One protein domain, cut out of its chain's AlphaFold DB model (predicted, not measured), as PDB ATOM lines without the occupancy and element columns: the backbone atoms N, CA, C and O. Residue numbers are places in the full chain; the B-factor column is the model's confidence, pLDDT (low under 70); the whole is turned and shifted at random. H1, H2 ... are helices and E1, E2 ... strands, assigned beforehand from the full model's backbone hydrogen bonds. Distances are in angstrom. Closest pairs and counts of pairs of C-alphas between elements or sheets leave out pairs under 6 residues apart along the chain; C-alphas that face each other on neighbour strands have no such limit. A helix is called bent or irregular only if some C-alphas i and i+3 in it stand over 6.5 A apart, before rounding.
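This is residues 5 to 169 of the 335 residues of an uncharacterized protein of Candidatus Heimdallarchaeota archaeon (UniProt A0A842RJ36). Two long helical pieces, H5 and the arm H9a, lie side by side and run opposite ways, with H3 along the other side of H9a and with H4 and H1 packed on one face of the H5 and H9a pair. H8 crosses one end of that pair, H9 bends sharply at the other end into the arm H9b, and short H6 folds back beside H5. The printed part has 165 residues, in the order E1, H1 to H9, and is mostly helix. It is compact, with a radius of gyration of the C-alphas of 15.8 A, and rounded, spanning 42 by 39 by 27 A.

Find C-alpha 5 at (239.409, 266.436, 187.750), where E1, residues 5 to 8, begins; E1 pairs with no named strand. Read on to H1, residues 11 to 22, 16.6 A long, and H2, residues 32 to 41. H3, residues 44 to 60, runs 25.0 A, and H4, residues 63 to 76, runs 18.5 A. H5 starts at C-alpha 82, (231.119, 241.772, 180.535), and ends 24.4 A away at residue 98. Then come H6, residues 102 to 107, H7, residues 115 to 118, and H8, residues 121 to 132, 16.4 A long. H9, residues 135 to 169, was assigned as one helix by its hydrogen bonds but is bent: C-alphas 155 and 158 are 7.7 A apart. Its arms are H9a, residues 135 to 155, 30.0 A, and H9b, residues 158 to 169, ending at C-alpha 169, (233.045, 253.044, 195.243). H2, H4 and H9b are irregular, with 7.8 A from C-alpha 37 to 40, 7.3 A from 70 to 73 and 7.0 A from 163 to 166.

Start at Leu 86 and Gln 146, the closest C-alphas of H5 and H9a, 6.0 A apart; these touch at a shallow tilt of 2 degrees, opposite ways. H3 touches H9a, Leu 53 to Leu 141 at 6.6 A between C-alphas. H4 touches H5 at a steep tilt of 45 degrees, with C-alphas 74 and 88 at 6.0 A. H1 touches H4, H9a and H2; its closest C-alpha pair with H2 is Cys 22 and Gly 35, 4.1 A. H8 is about perpendicular to H5 at 90 degrees and touches it, C-alphas 96 and 128 at 5.1 A. H5 and H6 form a helical hairpin, closest at C-alphas 95 and 103, 6.1 A. H9b is near H9a, about perpendicular at 86 degrees. H7 touches no helix. Every O i to N i+4 pair is within hydrogen-bond range in H1, H5, H6, H8 and H9a; H2 has 4 of 6, H3 12 of 13, H4 8 of 10 and H9b 5 of 8, and H7 is too short for such a pair.

Look to Asn 44 and Ile 117 for the two C-alphas farthest apart, 43.1 A. The printed part has no cut and no long link. Its mean pLDDT is 91.8, and residues 26 to 29 are under 70.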
ATOM      1  N   ILE A   5     239.072 267.762 187.225       94.44
ATOM      2  CA  ILE A   5     239.409 266.436 187.750       94.44
ATOM      3  C   ILE A   5     238.090 265.705 187.982       94.44
ATOM      4  O   ILE A   5     237.218 266.241 188.672       94.44
ATOM      5  N   ASN A   6     237.955 264.526 187.390       95.69
ATOM      6  CA  ASN A   6     236.819 263.633 187.544       95.69
ATOM      7  C   ASN A   6     237.245 262.426 188.382       95.69
ATOM      8  O   ASN A   6     238.230 261.772 188.047       95.69
ATOM      9  N   ILE A   7     236.535 262.134 189.466       97.12
ATOM     10  CA  ILE A   7     236.760 260.938 190.281       97.12
ATOM     11  C   ILE A   7     235.623 259.970 190.004       97.12
ATOM     12  O   ILE A   7     234.456 260.299 190.192       97.12
ATOM     13  N   THR A   8     235.963 258.776 189.540       96.62
ATOM     14  CA  THR A   8     234.988 257.807 189.036       96.62
ATOM     15  C   THR A   8     235.458 256.376 189.283       96.62
ATOM     16  O   THR A   8     236.472 256.147 189.942       96.62
ATOM     17  N   THR A   9     234.727 255.400 188.762       96.88
ATOM     18  CA  THR A   9     235.104 253.991 188.747       96.88
ATOM     19  C   THR A   9     234.602 253.331 187.475       96.88
ATOM     20  O   THR A   9     233.630 253.791 186.890       96.88
ATOM     21  N   ASN A  10     235.263 252.252 187.060       95.81
ATOM     22  CA  ASN A  10     234.909 251.484 185.870       95.81
ATOM     23  C   ASN A  10     234.956 249.988 186.176       95.81
ATOM     24  O   ASN A  10     235.774 249.538 186.988       95.81
ATOM     25  N   LEU A  11     234.131 249.218 185.464       97.31
ATOM     26  CA  LEU A  11     234.070 247.765 185.589       97.31
ATOM     27  C   LEU A  11     235.408 247.103 185.227       97.31
ATOM     28  O   LEU A  11     235.962 246.361 186.036       97.31
ATOM     29  N   THR A  12     235.950 247.400 184.042       97.31
ATOM     30  CA  THR A  12     237.134 246.724 183.484       97.31
ATOM     31  C   THR A  12     238.339 246.687 184.434       97.31
ATOM     32  O   THR A  12     238.788 245.585 184.763       97.31
ATOM     33  N   PRO A  13     238.851 247.825 184.955       95.94
ATOM     34  CA  PRO A  13     239.993 247.788 185.865       95.94
ATOM     35  C   PRO A  13     239.688 247.069 187.184       95.94
ATOM     36  O   PRO A  13     240.576 246.424 187.734       95.94
ATOM     37  N   ASN A  14     238.453 247.143 187.692       96.25
ATOM     38  CA  ASN A  14     238.059 246.463 188.927       96.25
ATOM     39  C   ASN A  14     238.013 244.939 188.763       96.25
ATOM     40  O   ASN A  14     238.560 244.216 189.600       96.25
ATOM     41  N   LEU A  15     237.420 244.457 187.669       96.88
ATOM     42  CA  LEU A  15     237.331 243.034 187.364       96.88
ATOM     43  C   LEU A  15     238.717 242.429 187.075       96.88
ATOM     44  O   LEU A  15     239.058 241.379 187.621       96.88
ATOM     45  N   ILE A  16     239.557 243.115 186.290       95.06
ATOM     46  CA  ILE A  16     240.929 242.659 186.015       95.06
ATOM     47  C   ILE A  16     241.751 242.605 187.308       95.06
ATOM     48  O   ILE A  16     242.397 241.594 187.589       95.06
ATOM     49  N   MET A  17     241.698 243.654 188.133       93.38
ATOM     50  CA  MET A  17     242.464 243.703 189.382       93.38
ATOM     51  C   MET A  17     241.971 242.690 190.423       93.38
ATOM     52  O   MET A  17     242.768 242.198 191.226       93.38
ATOM     53  N   HIS A  18     240.686 242.323 190.393       94.50
ATOM     54  CA  HIS A  18     240.168 241.208 191.184       94.50
ATOM     55  C   HIS A  18     240.863 239.902 190.795       94.50
ATOM     56  O   HIS A  18     241.431 239.234 191.658       94.50
ATOM     57  N   ILE A  19     240.899 239.582 189.497       93.50
ATOM     58  CA  ILE A  19     241.562 238.375 188.991       93.50
ATOM     59  C   ILE A  19     243.056 238.404 189.303       93.50
ATOM     60  O   ILE A  19     243.583 237.425 189.823       93.50
ATOM     61  N   PHE A  20     243.735 239.528 189.065       90.94
ATOM     62  CA  PHE A  20     245.162 239.664 189.361       90.94
ATOM     63  C   PHE A  20     245.469 239.464 190.847       90.94
ATOM     64  O   PHE A  20     246.428 238.768 191.187       90.94
ATOM     65  N   SER A  21     244.631 240.009 191.732       90.44
ATOM     66  CA  SER A  21     244.764 239.802 193.175       90.44
ATOM     67  C   SER A  21     244.509 238.347 193.571       90.44
ATOM     68  O   SER A  21     245.239 237.807 194.398       90.44
ATOM     69  N   CYS A  22     243.513 237.683 192.980       90.50
ATOM     70  CA  CYS A  22     243.205 236.279 193.260       90.50
ATOM     71  C   CYS A  22     244.247 235.302 192.698       90.50
ATOM     72  O   CYS A  22     244.445 234.240 193.288       90.50
ATOM     73  N   LEU A  23     244.912 235.652 191.596       87.31
ATOM     74  CA  LEU A  23     246.026 234.904 191.004       87.31
ATOM     75  C   LEU A  23     247.370 235.159 191.699       87.31
ATOM     76  O   LEU A  23     248.347 234.506 191.348       87.31
ATOM     77  N   GLU A  24     247.418 236.086 192.663       79.56
ATOM     78  CA  GLU A  24     248.638 236.478 193.380       79.56
ATOM     79  C   GLU A  24     249.777 236.880 192.425       79.56
ATOM     80  O   GLU A  24     250.939 236.552 192.653       79.56
ATOM     81  N   ILE A  25     249.448 237.584 191.333       74.94
ATOM     82  CA  ILE A  25     250.460 238.052 190.378       74.94
ATOM     83  C   ILE A  25     251.404 239.012 191.109       74.94
ATOM     84  O   ILE A  25     250.999 240.102 191.524       74.94
ATOM     85  N   GLU A  26     252.661 238.591 191.275       61.44
ATOM     86  CA  GLU A  26     253.684 239.359 191.985       61.44
ATOM     87  C   GLU A  26     253.878 240.747 191.350       61.44
ATOM     88  O   GLU A  26     254.025 240.892 190.136       61.44
ATOM     89  N   GLY A  27     253.900 241.786 192.188       61.97
ATOM     90  CA  GLY A  27     254.091 243.173 191.766       61.97
ATOM     91  C   GLY A  27     253.577 244.177 192.796       61.97
ATOM     92  O   GLY A  27     253.079 243.807 193.855       61.97
ATOM     93  N   SER A  28     253.670 245.470 192.494       55.16
ATOM     94  CA  SER A  28     253.210 246.548 193.388       55.16
ATOM     95  C   SER A  28     251.684 246.717 193.430       55.16
ATOM     96  O   SER A  28     251.193 247.585 194.144       55.16
ATOM     97  N   PHE A  29     250.942 245.934 192.640       66.19
ATOM     98  CA  PHE A  29     249.524 246.165 192.359       66.19
ATOM     99  C   PHE A  29     248.572 245.248 193.135       66.19
ATOM    100  O   PHE A  29     247.415 245.626 193.308       66.19
ATOM    101  N   TYR A  30     249.024 244.082 193.614       72.75
ATOM    102  CA  TYR A  30     248.144 243.084 194.232       72.75
ATOM    103  C   TYR A  30     247.833 243.407 195.704       72.75
ATOM    104  O   TYR A  30     248.706 243.802 196.482       72.75
ATOM    105  N   ASP A  31     246.573 243.232 196.110       83.12
ATOM    106  CA  ASP A  31     246.171 243.232 197.523       83.12
ATOM    107  C   ASP A  31     246.120 241.776 198.006       83.12
ATOM    108  O   ASP A  31     245.168 241.049 197.730       83.12
ATOM    109  N   SER A  32     247.155 241.331 198.730       82.19
ATOM    110  CA  SER A  32     247.261 239.948 199.219       82.19
ATOM    111  C   SER A  32     246.121 239.550 200.158       82.19
ATOM    112  O   SER A  32     245.663 238.408 200.137       82.19
ATOM    113  N   GLN A  33     245.621 240.488 200.967       87.88
ATOM    114  CA  GLN A  33     244.508 240.224 201.875       87.88
ATOM    115  C   GLN A  33     243.204 240.082 201.094       87.88
ATOM    116  O   GLN A  33     242.393 239.205 201.397       87.88
ATOM    117  N   TYR A  34     243.015 240.919 200.072       91.44
ATOM    118  CA  TYR A  34     241.900 240.788 199.141       91.44
ATOM    119  C   TYR A  34     241.965 239.461 198.376       91.44
ATOM    120  O   TYR A  34     240.988 238.713 198.378       91.44
ATOM    121  N   GLY A  35     243.116 239.146 197.778       89.31
ATOM    122  CA  GLY A  35     243.352 237.923 197.014       89.31
ATOM    123  C   GLY A  35     243.040 236.674 197.829       89.31
ATOM    124  O   GLY A  35     242.227 235.856 197.410       89.31
ATOM    125  N   MET A  36     243.565 236.585 199.055       88.75
ATOM    126  CA  MET A  36     243.275 235.479 199.974       88.75
ATOM    127  C   MET A  36     241.792 235.373 200.337       88.75
ATOM    128  O   MET A  36     241.253 234.269 200.414       88.75
ATOM    129  N   LYS A  37     241.116 236.510 200.544       92.81
ATOM    130  CA  LYS A  37     239.681 236.539 200.849       92.81
ATOM    131  C   LYS A  37     238.841 236.050 199.671       92.81
ATOM    132  O   LYS A  37     237.846 235.377 199.902       92.81
ATOM    133  N   HIS A  38     239.221 236.391 198.442       93.38
ATOM    134  CA  HIS A  38     238.438 236.127 197.232       93.38
ATOM    135  C   HIS A  38     238.999 234.988 196.369       93.38
ATOM    136  O   HIS A  38     238.485 234.731 195.289       93.38
ATOM    137  N   ARG A  39     240.003 234.246 196.849       90.88
ATOM    138  CA  ARG A  39     240.663 233.143 196.126       90.88
ATOM    139  C   ARG A  39     239.693 232.086 195.584       90.88
ATOM    140  O   ARG A  39     239.930 231.498 194.541       90.88
ATOM    141  N   TYR A  40     238.589 231.853 196.292       90.69
ATOM    142  CA  TYR A  40     237.562 230.872 195.919       90.69
ATOM    143  C   TYR A  40     236.791 231.225 194.636       90.69
ATOM    144  O   TYR A  40     236.026 230.399 194.147       90.69
ATOM    145  N   THR A  41     236.943 232.447 194.125       93.38
ATOM    146  CA  THR A  41     236.287 232.912 192.893       93.38
ATOM    147  C   THR A  41     236.934 232.349 191.630       93.38
ATOM    148  O   THR A  41     236.319 232.403 190.566       93.38
ATOM    149  N   LEU A  42     238.138 231.783 191.758       92.94
ATOM    150  CA  LEU A  42     238.872 231.086 190.711       92.94
ATOM    151  C   LEU A  42     238.906 229.577 190.994       92.94
ATOM    152  O   LEU A  42     239.123 229.129 192.121       92.94
ATOM    153  N   GLU A  43     238.733 228.781 189.948       93.62
ATOM    154  CA  GLU A  43     238.851 227.328 189.979       93.62
ATOM    155  C   GLU A  43     240.306 226.871 189.817       93.62
ATOM    156  O   GLU A  43     241.130 227.516 189.169       93.62
ATOM    157  N   ASN A  44     240.626 225.682 190.339       88.81
ATOM    158  CA  ASN A  44     241.973 225.101 190.242       88.81
ATOM    159  C   ASN A  44     242.483 224.986 188.794       88.81
ATOM    160  O   ASN A  44     243.681 225.124 188.554       88.81
ATOM    161  N   GLY A  45     241.586 224.732 187.833       89.19
ATOM    162  CA  GLY A  45     241.935 224.687 186.412       89.19
ATOM    163  C   GLY A  45     242.377 226.047 185.866       89.19
ATOM    164  O   GLY A  45     243.303 226.106 185.062       89.19
ATOM    165  N   GLU A  46     241.774 227.137 186.344       91.69
ATOM    166  CA  GLU A  46     242.110 228.511 185.952       91.69
ATOM    167  C   GLU A  46     243.466 228.919 186.540       91.69
ATOM    168  O   GLU A  46     244.313 229.441 185.816       91.69
ATOM    169  N   TYR A  47     243.729 228.561 187.803       87.69
ATOM    170  CA  TYR A  47     245.047 228.724 188.429       87.69
ATOM    171  C   TYR A  47     246.153 227.992 187.669       87.69
ATOM    172  O   TYR A  47     247.181 228.584 187.347       87.69
ATOM    173  N   ALA A  48     245.953 226.703 187.380       88.50
ATOM    174  CA  ALA A  48     246.959 225.888 186.704       88.50
ATOM    175  C   ALA A  48     247.275 226.427 185.301       88.50
ATOM    176  O   ALA A  48     248.436 226.501 184.900       88.50
ATOM    177  N   LYS A  49     246.238 226.848 184.573       87.50
ATOM    178  CA  LYS A  49     246.368 227.408 183.229       87.50
ATOM    179  C   LYS A  49     247.080 228.762 183.242       87.50
ATOM    180  O   LYS A  49     247.935 229.006 182.393       87.50
ATOM    181  N   TRP A  50     246.780 229.620 184.219       87.06
ATOM    182  CA  TRP A  50     247.494 230.884 184.399       87.06
ATOM    183  C   TRP A  50     248.970 230.676 184.763       87.06
ATOM    184  O   TRP A  50     249.841 231.324 184.183       87.06
ATOM    185  N   ASP A  51     249.280 229.754 185.677       86.31
ATOM    186  CA  ASP A  51     250.664 229.425 186.046       86.31
ATOM    187  C   ASP A  51     251.465 228.917 184.831       86.31
ATOM    188  O   ASP A  51     252.607 229.320 184.609       86.31
ATOM    189  N   GLU A  52     250.850 228.098 183.973       88.31
ATOM    190  CA  GLU A  52     251.471 227.646 182.725       88.31
ATOM    191  C   GLU A  52     251.746 228.810 181.755       88.31
ATOM    192  O   GLU A  52     252.856 228.939 181.226       88.31
ATOM    193  N   LEU A  53     250.749 229.662 181.505       84.50
ATOM    194  CA  LEU A  53     250.855 230.768 180.549       84.50
ATOM    195  C   LEU A  53     251.802 231.865 181.029       84.50
ATOM    196  O   LEU A  53     252.614 232.350 180.242       84.50
ATOM    197  N   SER A  54     251.746 232.225 182.310       81.25
ATOM    198  CA  SER A  54     252.630 233.232 182.904       81.25
ATOM    199  C   SER A  54     254.095 232.805 182.816       81.25
ATOM    200  O   SER A  54     254.941 233.616 182.446       81.25
ATOM    201  N   LYS A  55     254.404 231.516 183.022       85.19
ATOM    202  CA  LYS A  55     255.751 230.965 182.799       85.19
ATOM    203  C   LYS A  55     256.188 231.064 181.341       85.19
ATOM    204  O   LYS A  55     257.313 231.486 181.081       85.19
ATOM    205  N   LYS A  56     255.317 230.710 180.387       85.94
ATOM    206  CA  LYS A  56     255.621 230.849 178.950       85.94
ATOM    207  C   LYS A  56     255.907 232.305 178.585       85.94
ATOM    208  O   LYS A  56     256.895 232.577 177.915       85.94
ATOM    209  N   CYS A  57     255.083 233.226 179.074       83.00
ATOM    210  CA  CYS A  57     255.195 234.657 178.808       83.00
ATOM    211  C   CYS A  57     256.415 235.297 179.485       83.00
ATOM    212  O   CYS A  57     257.095 236.118 178.872       83.00
ATOM    213  N   GLY A  58     256.746 234.882 180.711       81.50
ATOM    214  CA  GLY A  58     257.904 235.385 181.450       81.50
ATOM    215  C   GLY A  58     259.237 235.101 180.749       81.50
ATOM    216  O   GLY A  58     260.164 235.901 180.848       81.50
ATOM    217  N   ILE A  59     259.320 234.015 179.973       86.62
ATOM    218  CA  ILE A  59     260.499 233.681 179.155       86.62
ATOM    219  C   ILE A  59     260.665 234.650 177.970       86.62
ATOM    220  O   ILE A  59     261.787 234.857 177.509       86.62
ATOM    221  N   LEU A  60     259.582 235.274 177.494       87.12
ATOM    222  CA  LEU A  60     259.613 236.178 176.337       87.12
ATOM    223  C   LEU A  60     260.201 237.557 176.672       87.12
ATOM    224  O   LEU A  60     260.619 238.282 175.774       87.12
ATOM    225  N   GLY A  61     260.230 237.945 177.952       84.44
ATOM    226  CA  GLY A  61     260.710 239.269 178.362       84.44
ATOM    227  C   GLY A  61     259.819 240.426 177.883       84.44
ATOM    228  O   GLY A  61     260.320 241.523 177.638       84.44
ATOM    229  N   LEU A  62     258.510 240.182 177.747       85.88
ATOM    230  CA  LEU A  62     257.505 241.130 177.233       85.88
ATOM    231  C   LEU A  62     256.597 241.701 178.334       85.88
ATOM    232  O   LEU A  62     255.451 242.057 178.079       85.88
ATOM    233  N   ASN A  63     257.068 241.756 179.583       84.56
ATOM    234  CA  ASN A  63     256.221 242.096 180.734       84.56
ATOM    235  C   ASN A  63     255.510 243.455 180.585       84.56
ATOM    236  O   ASN A  63     254.348 243.572 180.959       84.56
ATOM    237  N   SER A  64     256.175 244.467 180.013       83.69
ATOM    238  CA  SER A  64     255.583 245.790 179.764       83.69
ATOM    239  C   SER A  64     254.466 245.761 178.721       83.69
ATOM    240  O   SER A  64     253.419 246.382 178.897       83.69
ATOM    241  N   GLU A  65     254.676 245.030 177.632       90.19
ATOM    242  CA  GLU A  65     253.720 244.881 176.542       90.19
ATOM    243  C   GLU A  65     252.516 244.052 176.994       90.19
ATOM    244  O   GLU A  65     251.377 244.417 176.723       90.19
ATOM    245  N   LEU A  66     252.763 242.990 177.765       91.44
ATOM    246  CA  LEU A  66     251.726 242.163 178.382       91.44
ATOM    247  C   LEU A  66     250.874 242.966 179.363       91.44
ATOM    248  O   LEU A  66     249.651 242.880 179.323       91.44
ATOM    249  N   PHE A  67     251.496 243.793 180.205       89.50
ATOM    250  CA  PHE A  67     250.762 244.704 181.082       89.50
ATOM    251  C   PHE A  67     249.917 245.709 180.286       89.50
ATOM    252  O   PHE A  67     248.776 245.996 180.659       89.50
ATOM    253  N   SER A  68     250.440 246.185 179.149       91.38
ATOM    254  CA  SER A  68     249.718 247.111 178.276       91.38
ATOM    255  C   SER A  68     248.417 246.493 177.744       91.38
ATOM    256  O   SER A  68     247.356 247.104 177.854       91.38
ATOM    257  N   ILE A  69     248.488 245.269 177.206       94.75
ATOM    258  CA  ILE A  69     247.342 244.599 176.565       94.75
ATOM    259  C   ILE A  69     246.398 243.899 177.550       94.75
ATOM    260  O   ILE A  69     245.226 243.730 177.238       94.75
ATOM    261  N   LEU A  70     246.882 243.485 178.727       94.06
ATOM    262  CA  LEU A  70     246.055 242.798 179.725       94.06
ATOM    263  C   LEU A  70     245.390 243.744 180.719       94.06
ATOM    264  O   LEU A  70     244.401 243.358 181.334       94.06
ATOM    265  N   PHE A  71     245.925 244.953 180.905       93.56
ATOM    266  CA  PHE A  71     245.406 245.887 181.899       93.56
ATOM    267  C   PHE A  71     245.230 247.310 181.376       93.56
ATOM    268  O   PHE A  71     244.111 247.811 181.420       93.56
ATOM    269  N   GLN A  72     246.285 247.963 180.884       93.44
ATOM    270  CA  GLN A  72     246.255 249.405 180.588       93.44
ATOM    271  C   GLN A  72     245.248 249.784 179.495       93.44
ATOM    272  O   GLN A  72     244.318 250.544 179.755       93.44
ATOM    273  N   ILE A  73     245.399 249.215 178.296       95.06
ATOM    274  CA  ILE A  73     244.510 249.461 177.153       95.06
ATOM    275  C   ILE A  73     243.068 249.017 177.452       95.06
ATOM    276  O   ILE A  73     242.176 249.855 177.307       95.06
ATOM    277  N   PRO A  74     242.792 247.779 177.921       96.50
ATOM    278  CA  PRO A  74     241.409 247.367 178.169       96.50
ATOM    279  C   PRO A  74     240.751 248.202 179.275       96.50
ATOM    280  O   PRO A  74     239.588 248.567 179.154       96.50
ATOM    281  N   SER A  75     241.487 248.588 180.325       96.19
ATOM    282  CA  SER A  75     240.942 249.436 181.398       96.19
ATOM    283  C   SER A  75     240.697 250.885 180.974       96.19
ATOM    284  O   SER A  75     239.941 251.600 181.637       96.19
ATOM    285  N   TYR A  76     241.348 251.338 179.902       95.56
ATOM    286  CA  TYR A  76     241.142 252.666 179.338       95.56
ATOM    287  C   TYR A  76     239.839 252.753 178.523       95.56
ATOM    288  O   TYR A  76     239.246 253.835 178.443       95.56
ATOM    289  N   ILE A  77     239.364 251.622 177.987       95.06
ATOM    290  CA  ILE A  77     238.102 251.494 177.249       95.06
ATOM    291  C   ILE A  77     236.923 251.443 178.245       95.06
ATOM    292  O   ILE A  77     236.919 250.610 179.156       95.06
ATOM    293  N   PRO A  78     235.912 252.324 178.117       92.50
ATOM    294  CA  PRO A  78     234.708 252.265 178.945       92.50
ATOM    295  C   PRO A  78     233.910 250.978 178.697       92.50
ATOM    296  O   PRO A  78     233.654 250.624 177.548       92.50
ATOM    297  N   ALA A  79     233.462 250.316 179.765       95.50
ATOM    298  CA  ALA A  79     232.605 249.136 179.681       95.50
ATOM    299  C   ALA A  79     231.566 249.132 180.806       95.50
ATOM    300  O   ALA A  79     231.902 249.363 181.970       95.50
ATOM    301  N   GLU A  80     230.316 248.838 180.449       93.31
ATOM    302  CA  GLU A  80     229.187 248.756 181.388       93.31
ATOM    303  C   GLU A  80     228.855 247.309 181.780       93.31
ATOM    304  O   GLU A  80     228.203 247.069 182.791       93.31
ATOM    305  N   ASN A  81     229.301 246.336 180.983       96.56
ATOM    306  CA  ASN A  81     229.015 244.917 181.166       96.56
ATOM    307  C   ASN A  81     230.170 244.045 180.648       96.56
ATOM    308  O   ASN A  81     231.111 244.545 180.027       96.56
ATOM    309  N   ILE A  82     230.087 242.740 180.915       97.81
ATOM    310  CA  ILE A  82     231.119 241.772 180.535       97.81
ATOM    311  C   ILE A  82     231.307 241.664 179.018       97.81
ATOM    312  O   ILE A  82     232.447 241.613 178.575       97.81
ATOM    313  N   ASP A  83     230.239 241.716 178.219       98.31
ATOM    314  CA  ASP A  83     230.335 241.584 176.758       98.31
ATOM    315  C   ASP A  83     231.200 242.700 176.158       98.31
ATOM    316  O   ASP A  83     232.046 242.443 175.307       98.31
ATOM    317  N   MET A  84     231.057 243.932 176.662       97.88
ATOM    318  CA  MET A  84     231.901 245.064 176.262       97.88
ATOM    319  C   MET A  84     233.364 244.891 176.691       97.88
ATOM    320  O   MET A  84     234.268 245.291 175.961       97.88
ATOM    321  N   VAL A  85     233.613 244.303 177.868       98.06
ATOM    322  CA  VAL A  85     234.980 243.984 178.312       98.06
ATOM    323  C   VAL A  85     235.607 242.959 177.368       98.06
ATOM    324  O   VAL A  85     236.748 243.138 176.946       98.06
ATOM    325  N   LEU A  86     234.867 241.900 177.027       98.31
ATOM    326  CA  LEU A  86     235.338 240.834 176.146       98.31
ATOM    327  C   LEU A  86     235.581 241.337 174.716       98.31
ATOM    328  O   LEU A  86     236.647 241.041 174.180       98.31
ATOM    329  N   ASP A  87     234.685 242.159 174.155       97.50
ATOM    330  CA  ASP A  87     234.878 242.813 172.847       97.50
ATOM    331  C   ASP A  87     236.145 243.682 172.841       97.50
ATOM    332  O   ASP A  87     236.941 243.607 171.909       97.50
ATOM    333  N   GLY A  88     236.415 244.423 173.921       97.00
ATOM    334  CA  GLY A  88     237.662 245.180 174.060       97.00
ATOM    335  C   GLY A  88     238.914 244.305 173.936       97.00
ATOM    336  O   GLY A  88     239.879 244.690 173.275       97.00
ATOM    337  N   PHE A  89     238.898 243.101 174.516       98.12
ATOM    338  CA  PHE A  89     239.987 242.134 174.362       98.12
ATOM    339  C   PHE A  89     240.072 241.542 172.952       98.12
ATOM    340  O   PHE A  89     241.188 241.347 172.468       98.12
ATOM    341  N   ASP A  90     238.943 241.320 172.274       97.75
ATOM    342  CA  ASP A  90     238.930 240.892 170.871       97.75
ATOM    343  C   ASP A  90     239.566 241.963 169.969       97.75
ATOM    344  O   ASP A  90     240.426 241.652 169.149       97.75
ATOM    345  N   ARG A  91     239.265 243.250 170.190       97.38
ATOM    346  CA  ARG A  91     239.909 244.360 169.459       97.38
ATOM    347  C   ARG A  91     241.402 244.476 169.734       97.38
ATOM    348  O   ARG A  91     242.182 244.784 168.835       97.38
ATOM    349  N   ILE A  92     241.827 244.230 170.971       97.12
ATOM    350  CA  ILE A  92     243.252 244.198 171.325       97.12
ATOM    351  C   ILE A  92     243.950 243.016 170.643       97.12
ATOM    352  O   ILE A  92     245.065 243.166 170.144       97.12
ATOM    353  N   SER A  93     243.295 241.856 170.606       97.44
ATOM    354  CA  SER A  93     243.756 240.674 169.880       97.44
ATOM    355  C   SER A  93     243.942 240.975 168.387       97.44
ATOM    356  O   SER A  93     245.016 240.688 167.852       97.44
ATOM    357  N   GLU A  94     242.968 241.625 167.744       97.81
ATOM    358  CA  GLU A  94     243.060 242.087 166.352       97.81
ATOM    359  C   GLU A  94     244.251 243.042 166.160       97.81
ATOM    360  O   GLU A  94     245.088 242.815 165.287       97.81
ATOM    361  N   ALA A  95     244.406 244.041 167.035       97.25
ATOM    362  CA  ALA A  95     245.503 245.009 166.969       97.25
ATOM    363  C   ALA A  95     246.900 244.365 167.083       97.25
ATOM    364  O   ALA A  95     247.851 244.808 166.432       97.25
ATOM    365  N   VAL A  96     247.047 243.302 167.886       97.19
ATOM    366  CA  VAL A  96     248.300 242.527 167.962       97.19
ATOM    367  C   VAL A  96     248.590 241.836 166.629       97.19
ATOM    368  O   VAL A  96     249.722 241.908 166.150       97.19
ATOM    369  N   SER A  97     247.593 241.195 166.016       96.88
ATOM    370  CA  SER A  97     247.747 240.523 164.718       96.88
ATOM    371  C   SER A  97     248.019 241.513 163.577       96.88
ATOM    372  O   SER A  97     248.838 241.242 162.700       96.88
ATOM    373  N   GLU A  98     247.387 242.686 163.613       96.69
ATOM    374  CA  GLU A  98     247.589 243.776 162.649       96.69
ATOM    375  C   GLU A  98     248.898 244.545 162.863       96.69
ATOM    376  O   GLU A  98     249.331 245.282 161.976       96.69
ATOM    377  N   GLN A  99     249.547 244.369 164.021       96.88
ATOM    378  CA  GLN A  99     250.752 245.101 164.435       96.88
ATOM    379  C   GLN A  99     250.529 246.617 164.495       96.88
ATOM    380  O   GLN A  99     251.469 247.400 164.343       96.88
ATOM    381  N   SER A 100     249.281 247.041 164.699       96.00
ATOM    382  CA  SER A 100     248.902 248.446 164.668       96.00
ATOM    383  C   SER A 100     247.795 248.751 165.661       96.00
ATOM    384  O   SER A 100     246.830 248.004 165.794       96.00
ATOM    385  N   ILE A 101     247.912 249.895 166.336       93.56
ATOM    386  CA  ILE A 101     246.864 250.399 167.229       93.56
ATOM    387  C   ILE A 101     245.696 251.020 166.443       93.56
ATOM    388  O   ILE A 101     244.661 251.319 167.031       93.56
ATOM    389  N   GLN A 102     245.831 251.230 165.127       93.56
ATOM    390  CA  GLN A 102     244.855 251.985 164.339       93.56
ATOM    391  C   GLN A 102     243.450 251.371 164.390       93.56
ATOM    392  O   GLN A 102     242.488 252.109 164.585       93.56
ATOM    393  N   GLY A 103     243.326 250.041 164.318       91.50
ATOM    394  CA  GLY A 103     242.030 249.365 164.438       91.50
ATOM    395  C   GLY A 103     241.322 249.654 165.770       91.50
ATOM    396  O   GLY A 103     240.107 249.857 165.799       91.50
ATOM    397  N   LEU A 104     242.079 249.772 166.870       92.19
ATOM    398  CA  LEU A 104     241.550 250.183 168.176       92.19
ATOM    399  C   LEU A 104     241.117 251.655 168.189       92.19
ATOM    400  O   LEU A 104     240.057 251.965 168.734       92.19
ATOM    401  N   LEU A 105     241.900 252.555 167.583       92.44
ATOM    402  CA  LEU A 105     241.544 253.977 167.470       92.44
ATOM    403  C   LEU A 105     240.236 254.164 166.691       92.44
ATOM    404  O   LEU A 105     239.368 254.927 167.112       92.44
ATOM    405  N   ASP A 106     240.087 253.433 165.587       93.00
ATOM    406  CA  ASP A 106     238.915 253.507 164.715       93.00
ATOM    407  C   ASP A 106     237.666 252.896 165.374       93.00
ATOM    408  O   ASP A 106     236.550 253.370 165.151       93.00
ATOM    409  N   SER A 107     237.846 251.869 166.216       93.50
ATOM    410  CA  SER A 107     236.753 251.185 166.925       93.50
ATOM    411  C   SER A 107     236.188 251.994 168.097       93.50
ATOM    412  O   SER A 107     235.010 251.856 168.424       93.50
ATOM    413  N   TYR A 108     237.000 252.860 168.714       92.38
ATOM    414  CA  TYR A 108     236.613 253.652 169.888       92.38
ATOM    415  C   TYR A 108     236.861 255.158 169.670       92.38
ATOM    416  O   TYR A 108     237.705 255.759 170.350       92.38
ATOM    417  N   PRO A 109     236.116 255.802 168.747       87.31
ATOM    418  CA  PRO A 109     236.282 257.223 168.454       87.31
ATOM    419  C   PRO A 109     235.991 258.073 169.697       87.31
ATOM    420  O   PRO A 109     235.008 257.838 170.404       87.31
ATOM    421  N   GLY A 110     236.834 259.066 169.979       87.94
ATOM    422  CA  GLY A 110     236.713 259.909 171.172       87.94
ATOM    423  C   GLY A 110     237.384 259.338 172.423       87.94
ATOM    424  O   GLY A 110     237.720 260.107 173.318       87.94
ATOM    425  N   VAL A 111     237.618 258.020 172.505       90.50
ATOM    426  CA  VAL A 111     238.297 257.414 173.665       90.50
ATOM    427  C   VAL A 111     239.795 257.684 173.604       90.50
ATOM    428  O   VAL A 111     240.384 258.044 174.614       90.50
ATOM    429  N   PHE A 112     240.405 257.541 172.426       91.94
ATOM    430  CA  PHE A 112     241.856 257.625 172.245       91.94
ATOM    431  C   PHE A 112     242.335 258.919 171.567       91.94
ATOM    432  O   PHE A 112     243.508 259.015 171.207       91.94
ATOM    433  N   ASP A 113     241.471 259.926 171.404       89.44
ATOM    434  CA  ASP A 113     241.787 261.172 170.682       89.44
ATOM    435  C   ASP A 113     243.014 261.900 171.259       89.44
ATOM    436  O   ASP A 113     243.783 262.525 170.531       89.44
ATOM    437  N   GLU A 114     243.224 261.794 172.573       90.62
ATOM    438  CA  GLU A 114     244.325 262.449 173.284       90.62
ATOM    439  C   GLU A 114     245.591 261.569 173.378       90.62
ATOM    440  O   GLU A 114     246.651 262.038 173.801       90.62
ATOM    441  N   LEU A 115     245.537 260.312 172.918       89.75
ATOM    442  CA  LEU A 115     246.665 259.372 172.947       89.75
ATOM    443  C   LEU A 115     247.915 259.866 172.200       89.75
ATOM    444  O   LEU A 115     249.008 259.743 172.764       89.75
ATOM    445  N   PRO A 116     247.809 260.500 171.012       89.25
ATOM    446  CA  PRO A 116     248.967 261.065 170.316       89.25
ATOM    447  C   PRO A 116     249.663 262.210 171.069       89.25
ATOM    448  O   PRO A 116     250.809 262.545 170.757       89.25
ATOM    449  N   ILE A 117     249.001 262.825 172.056       88.44
ATOM    450  CA  ILE A 117     249.607 263.845 172.922       88.44
ATOM    451  C   ILE A 117     250.502 263.183 173.977       88.44
ATOM    452  O   ILE A 117     251.534 263.743 174.342       88.44
ATOM    453  N   TYR A 118     250.150 261.985 174.442       86.69
ATOM    454  CA  TYR A 118     250.920 261.229 175.431       86.69
ATOM    455  C   TYR A 118     252.114 260.499 174.804       86.69
ATOM    456  O   TYR A 118     253.252 260.652 175.252       86.69
ATOM    457  N   VAL A 119     251.873 259.737 173.733       85.69
ATOM    458  CA  VAL A 119     252.874 258.864 173.107       85.69
ATOM    459  C   VAL A 119     252.698 258.822 171.583       85.69
ATOM    460  O   VAL A 119     251.566 258.805 171.101       85.69
ATOM    461  N   PRO A 120     253.778 258.790 170.776       85.19
ATOM    462  CA  PRO A 120     253.632 258.645 169.332       85.19
ATOM    463  C   PRO A 120     253.045 257.282 168.979       85.19
ATOM    464  O   PRO A 120     253.500 256.263 169.502       85.19
ATOM    465  N   ILE A 121     252.133 257.257 168.008       89.00
ATOM    466  CA  ILE A 121     251.509 256.023 167.508       89.00
ATOM    467  C   ILE A 121     252.553 254.975 167.104       89.00
ATOM    468  O   ILE A 121     252.446 253.818 167.493       89.00
ATOM    469  N   SER A 122     253.656 255.393 166.476       86.81
ATOM    470  CA  SER A 122     254.746 254.486 166.092       86.81
ATOM    471  C   SER A 122     255.388 253.729 167.266       86.81
ATOM    472  O   SER A 122     255.977 252.673 167.064       86.81
ATOM    473  N   VAL A 123     255.344 254.278 168.487       84.75
ATOM    474  CA  VAL A 123     255.858 253.597 169.689       84.75
ATOM    475  C   VAL A 123     254.875 252.520 170.155       84.75
ATOM    476  O   VAL A 123     255.310 251.465 170.612       84.75
ATOM    477  N   LEU A 124     253.569 252.762 170.019       88.50
ATOM    478  CA  LEU A 124     252.530 251.777 170.321       88.50
ATOM    479  C   LEU A 124     252.539 250.638 169.299       88.50
ATOM    480  O   LEU A 124     252.570 249.475 169.695       88.50
ATOM    481  N   ASP A 125     252.630 250.963 168.010       92.75
ATOM    482  CA  ASP A 125     252.745 249.969 166.939       92.75
ATOM    483  C   ASP A 125     253.984 249.084 167.138       92.75
ATOM    484  O   ASP A 125     253.897 247.864 167.051       92.75
ATOM    485  N   ALA A 126     255.129 249.660 167.527       89.88
ATOM    486  CA  ALA A 126     256.332 248.880 167.831       89.88
ATOM    487  C   ALA A 126     256.145 247.905 169.014       89.88
ATOM    488  O   ALA A 126     256.732 246.822 169.018       89.88
ATOM    489  N   ARG A 127     255.329 248.257 170.021       89.44
ATOM    490  CA  ARG A 127     254.975 247.343 171.127       89.44
ATOM    491  C   ARG A 127     254.101 246.188 170.628       89.44
ATOM    492  O   ARG A 127     254.369 245.040 170.980       89.44
ATOM    493  N   LEU A 128     253.104 246.475 169.790       94.62
ATOM    494  CA  LEU A 128     252.237 245.457 169.181       94.62
ATOM    495  C   LEU A 128     253.018 244.544 168.230       94.62
ATOM    496  O   LEU A 128     252.853 243.329 168.274       94.62
ATOM    497  N   GLN A 129     253.953 245.101 167.458       94.62
ATOM    498  CA  GLN A 129     254.847 244.336 166.596       94.62
ATOM    499  C   GLN A 129     255.657 243.306 167.400       94.62
ATOM    500  O   GLN A 129     255.692 242.137 167.023       94.62
ATOM    501  N   ARG A 130     256.228 243.688 168.550       92.88
ATOM    502  CA  ARG A 130     256.948 242.748 169.434       92.88
ATOM    503  C   ARG A 130     256.055 241.631 169.978       92.88
ATOM    504  O   ARG A 130     256.518 240.507 170.139       92.88
ATOM    505  N   LEU A 131     254.786 241.920 170.264       95.00
ATOM    506  CA  LEU A 131     253.818 240.897 170.671       95.00
ATOM    507  C   LEU A 131     253.482 239.950 169.510       95.00
ATOM    508  O   LEU A 131     253.397 238.740 169.717       95.00
ATOM    509  N   SER A 132     253.355 240.480 168.291       96.56
ATOM    510  CA  SER A 132     253.043 239.701 167.086       96.56
ATOM    511  C   SER A 132     254.130 238.677 166.723       96.56
ATOM    512  O   SER A 132     253.819 237.612 166.197       96.56
ATOM    513  N   GLU A 133     255.395 238.917 167.095       95.75
ATOM    514  CA  GLU A 133     256.484 237.929 166.959       95.75
ATOM    515  C   GLU A 133     256.194 236.623 167.729       95.75
ATOM    516  O   GLU A 133     256.746 235.566 167.416       95.75
ATOM    517  N   HIS A 134     255.287 236.684 168.710       95.69
ATOM    518  CA  HIS A 134     254.827 235.566 169.531       95.69
ATOM    519  C   HIS A 134     253.304 235.365 169.461       95.69
ATOM    520  O   HIS A 134     252.717 234.825 170.403       95.69
ATOM    521  N   GLU A 135     252.673 235.760 168.348       94.88
ATOM    522  CA  GLU A 135     251.217 235.849 168.171       94.88
ATOM    523  C   GLU A 135     250.449 234.663 168.769       94.88
ATOM    524  O   GLU A 135     249.588 234.877 169.611       94.88
ATOM    525  N   SER A 136     250.785 233.407 168.442       94.38
ATOM    526  CA  SER A 136     250.036 232.246 168.961       94.38
ATOM    527  C   SER A 136     249.992 232.182 170.491       94.38
ATOM    528  O   SER A 136     248.963 231.817 171.050       94.38
ATOM    529  N   ILE A 137     251.092 232.516 171.174       94.31
ATOM    530  CA  ILE A 137     251.149 232.486 172.643       94.31
ATOM    531  C   ILE A 137     250.337 233.651 173.213       94.31
ATOM    532  O   ILE A 137     249.631 233.477 174.203       94.31
ATOM    533  N   ILE A 138     250.427 234.826 172.586       95.75
ATOM    534  CA  ILE A 138     249.704 236.027 173.011       95.75
ATOM    535  C   ILE A 138     248.195 235.868 172.799       95.75
ATOM    536  O   ILE A 138     247.418 236.171 173.700       95.75
ATOM    537  N   GLN A 139     247.776 235.320 171.661       95.06
ATOM    538  CA  GLN A 139     246.372 235.043 171.370       95.06
ATOM    539  C   GLN A 139     245.796 233.984 172.313       95.06
ATOM    540  O   GLN A 139     244.692 234.138 172.837       95.06
ATOM    541  N   ASP A 140     246.569 232.934 172.605       93.81
ATOM    542  CA  ASP A 140     246.197 231.964 173.630       93.81
ATOM    543  C   ASP A 140     246.039 232.634 174.998       93.81
ATOM    544  O   ASP A 140     245.062 232.369 175.696       93.81
ATOM    545  N   LEU A 141     246.965 233.512 175.385       94.06
ATOM    546  CA  LEU A 141     246.898 234.246 176.645       94.06
ATOM    547  C   LEU A 141     245.640 235.117 176.743       94.06
ATOM    548  O   LEU A 141     244.914 234.984 177.726       94.06
ATOM    549  N   ILE A 142     245.368 235.961 175.740       95.69
ATOM    550  CA  ILE A 142     244.208 236.868 175.721       95.69
ATOM    551  C   ILE A 142     242.910 236.070 175.839       95.69
ATOM    552  O   ILE A 142     242.123 236.314 176.751       95.69
ATOM    553  N   ARG A 143     242.734 235.041 175.004       95.56
ATOM    554  CA  ARG A 143     241.540 234.186 175.020       95.56
ATOM    555  C   ARG A 143     241.331 233.487 176.358       95.56
ATOM    556  O   ARG A 143     240.212 233.358 176.847       95.56
ATOM    557  N   ASN A 144     242.413 233.002 176.963       93.88
ATOM    558  CA  ASN A 144     242.331 232.357 178.267       93.88
ATOM    559  C   ASN A 144     241.988 233.362 179.366       93.88
ATOM    560  O   ASN A 144     241.241 233.023 180.279       93.88
ATOM    561  N   PHE A 145     242.494 234.586 179.265       95.00
ATOM    562  CA  PHE A 145     242.163 235.652 180.195       95.00
ATOM    563  C   PHE A 145     240.699 236.094 180.062       95.00
ATOM    564  O   PHE A 145     240.010 236.174 181.075       95.00
ATOM    565  N   GLN A 146     240.188 236.256 178.836       97.00
ATOM    566  CA  GLN A 146     238.764 236.475 178.541       97.00
ATOM    567  C   GLN A 146     237.877 235.388 179.160       97.00
ATOM    568  O   GLN A 146     236.906 235.701 179.841       97.00
ATOM    569  N   GLN A 147     238.251 234.114 179.008       96.06
ATOM    570  CA  GLN A 147     237.509 233.006 179.613       96.06
ATOM    571  C   GLN A 147     237.462 233.106 181.148       96.06
ATOM    572  O   GLN A 147     236.422 232.861 181.752       96.06
ATOM    573  N   VAL A 148     238.576 233.471 181.791       95.62
ATOM    574  CA  VAL A 148     238.610 233.669 183.250       95.62
ATOM    575  C   VAL A 148     237.758 234.874 183.657       95.62
ATOM    576  O   VAL A 148     237.010 234.772 184.627       95.62
ATOM    577  N   LEU A 149     237.826 235.986 182.917       96.69
ATOM    578  CA  LEU A 149     236.988 237.170 183.130       96.69
ATOM    579  C   LEU A 149     235.500 236.809 183.099       96.69
ATOM    580  O   LEU A 149     234.776 237.120 184.044       96.69
ATOM    581  N   GLU A 150     235.069 236.102 182.057       97.75
ATOM    582  CA  GLU A 150     233.687 235.661 181.874       97.75
ATOM    583  C   GLU A 150     233.236 234.703 182.988       97.75
ATOM    584  O   GLU A 150     232.185 234.896 183.604       97.75
ATOM    585  N   ASN A 151     234.048 233.694 183.312       96.75
ATOM    586  CA  ASN A 151     233.730 232.728 184.364       96.75
ATOM    587  C   ASN A 151     233.618 233.388 185.744       96.75
ATOM    588  O   ASN A 151     232.709 233.080 186.519       96.75
ATOM    589  N   VAL A 152     234.548 234.283 186.080       96.62
ATOM    590  CA  VAL A 152     234.551 235.008 187.356       96.62
ATOM    591  C   VAL A 152     233.363 235.960 187.437       96.62
ATOM    592  O   VAL A 152     232.703 236.005 188.478       96.62
ATOM    593  N   TRP A 153     233.052 236.661 186.344       97.56
ATOM    594  CA  TRP A 153     231.865 237.502 186.233       97.56
ATOM    595  C   TRP A 153     230.588 236.716 186.533       97.56
ATOM    596  O   TRP A 153     229.890 237.034 187.495       97.56
ATOM    597  N   ASN A 154     230.356 235.634 185.787       97.00
ATOM    598  CA  ASN A 154     229.136 234.834 185.864       97.00
ATOM    599  C   ASN A 154     228.964 234.100 187.202       97.00
ATOM    600  O   ASN A 154     227.842 233.903 187.661       97.00
ATOM    601  N   ARG A 155     230.057 233.650 187.833       95.94
ATOM    602  CA  ARG A 155     229.981 232.888 189.093       95.94
ATOM    603  C   ARG A 155     229.860 233.766 190.334       95.94
ATOM    604  O   ARG A 155     229.371 233.284 191.354       95.94
ATOM    605  N   PHE A 156     230.401 234.983 190.298       96.62
ATOM    606  CA  PHE A 156     230.586 235.787 191.506       96.62
ATOM    607  C   PHE A 156     230.558 237.292 191.254       96.62
ATOM    608  O   PHE A 156     229.887 238.025 191.982       96.62
ATOM    609  N   TYR A 157     231.344 237.777 190.289       97.00
ATOM    610  CA  TYR A 157     231.701 239.191 190.263       97.00
ATOM    611  C   TYR A 157     230.556 240.090 189.814       97.00
ATOM    612  O   TYR A 157     230.535 241.232 190.245       97.00
ATOM    613  N   GLN A 158     229.590 239.594 189.038       97.69
ATOM    614  CA  GLN A 158     228.399 240.371 188.694       97.69
ATOM    615  C   GLN A 158     227.638 240.807 189.956       97.69
ATOM    616  O   GLN A 158     227.514 242.001 190.231       97.69
ATOM    617  N   ASP A 159     227.214 239.839 190.774       97.44
ATOM    618  CA  ASP A 159     226.477 240.110 192.010       97.44
ATOM    619  C   ASP A 159     227.308 240.949 192.989       97.44
ATOM    620  O   ASP A 159     226.783 241.846 193.655       97.44
ATOM    621  N   TYR A 160     228.611 240.662 193.083       96.50
ATOM    622  CA  TYR A 160     229.526 241.405 193.948       96.50
ATOM    623  C   TYR A 160     229.711 242.856 193.478       96.50
ATOM    624  O   TYR A 160     229.678 243.773 194.301       96.50
ATOM    625  N   TRP A 161     229.854 243.078 192.170       96.75
ATOM    626  CA  TRP A 161     229.988 244.395 191.557       96.75
ATOM    627  C   TRP A 161     228.736 245.233 191.788       96.75
ATOM    628  O   TRP A 161     228.829 246.290 192.406       96.75
ATOM    629  N   GLU A 162     227.573 244.730 191.377       96.88
ATOM    630  CA  GLU A 162     226.308 245.471 191.406       96.88
ATOM    631  C   GLU A 162     225.843 245.773 192.838       96.88
ATOM    632  O   GLU A 162     225.401 246.884 193.133       96.88
ATOM    633  N   ASN A 163     225.972 244.810 193.756       97.19
ATOM    634  CA  ASN A 163     225.372 244.928 195.088       97.19
ATOM    635  C   ASN A 163     226.350 245.370 196.181       97.19
ATOM    636  O   ASN A 163     225.911 245.747 197.269       97.19
ATOM    637  N   THR A 164     227.664 245.282 195.950       95.12
ATOM    638  CA  THR A 164     228.672 245.559 196.990       95.12
ATOM    639  C   THR A 164     229.708 246.579 196.545       95.12
ATOM    640  O   THR A 164     229.898 247.591 197.221       95.12
ATOM    641  N   THR A 165     230.417 246.313 195.449       95.19
ATOM    642  CA  THR A 165     231.596 247.096 195.075       95.19
ATOM    643  C   THR A 165     231.215 248.434 194.458       95.19
ATOM    644  O   THR A 165     231.689 249.456 194.951       95.19
ATOM    645  N   LEU A 166     230.343 248.455 193.447       96.94
ATOM    646  CA  LEU A 166     229.974 249.679 192.738       96.94
ATOM    647  C   LEU A 166     229.363 250.735 193.680       96.94
ATOM    648  O   LEU A 166     229.953 251.812 193.765       96.94
ATOM    649  N   PRO A 167     228.327 250.443 194.501       97.44
ATOM    650  CA  PRO A 167     227.726 251.463 195.371       97.44
ATOM    651  C   PRO A 167     228.717 252.055 196.383       97.44
ATOM    652  O   PRO A 167     228.714 253.251 196.671       97.44
ATOM    653  N   LYS A 168     229.603 251.210 196.924       96.62
ATOM    654  CA  LYS A 168     230.645 251.624 197.869       96.62
ATOM    655  C   LYS A 168     231.681 252.531 197.205       96.62
ATOM    656  O   LYS A 168     232.151 253.476 197.839       96.62
ATOM    657  N   ILE A 169     232.085 252.217 195.973       97.44
ATOM    658  CA  ILE A 169     233.045 253.044 195.243       97.44
ATOM    659  C   ILE A 169     232.394 254.363 194.822       97.44
ATOM    660  O   ILE A 169     233.008 255.402 195.035       97.44
TER     661      ILE A 169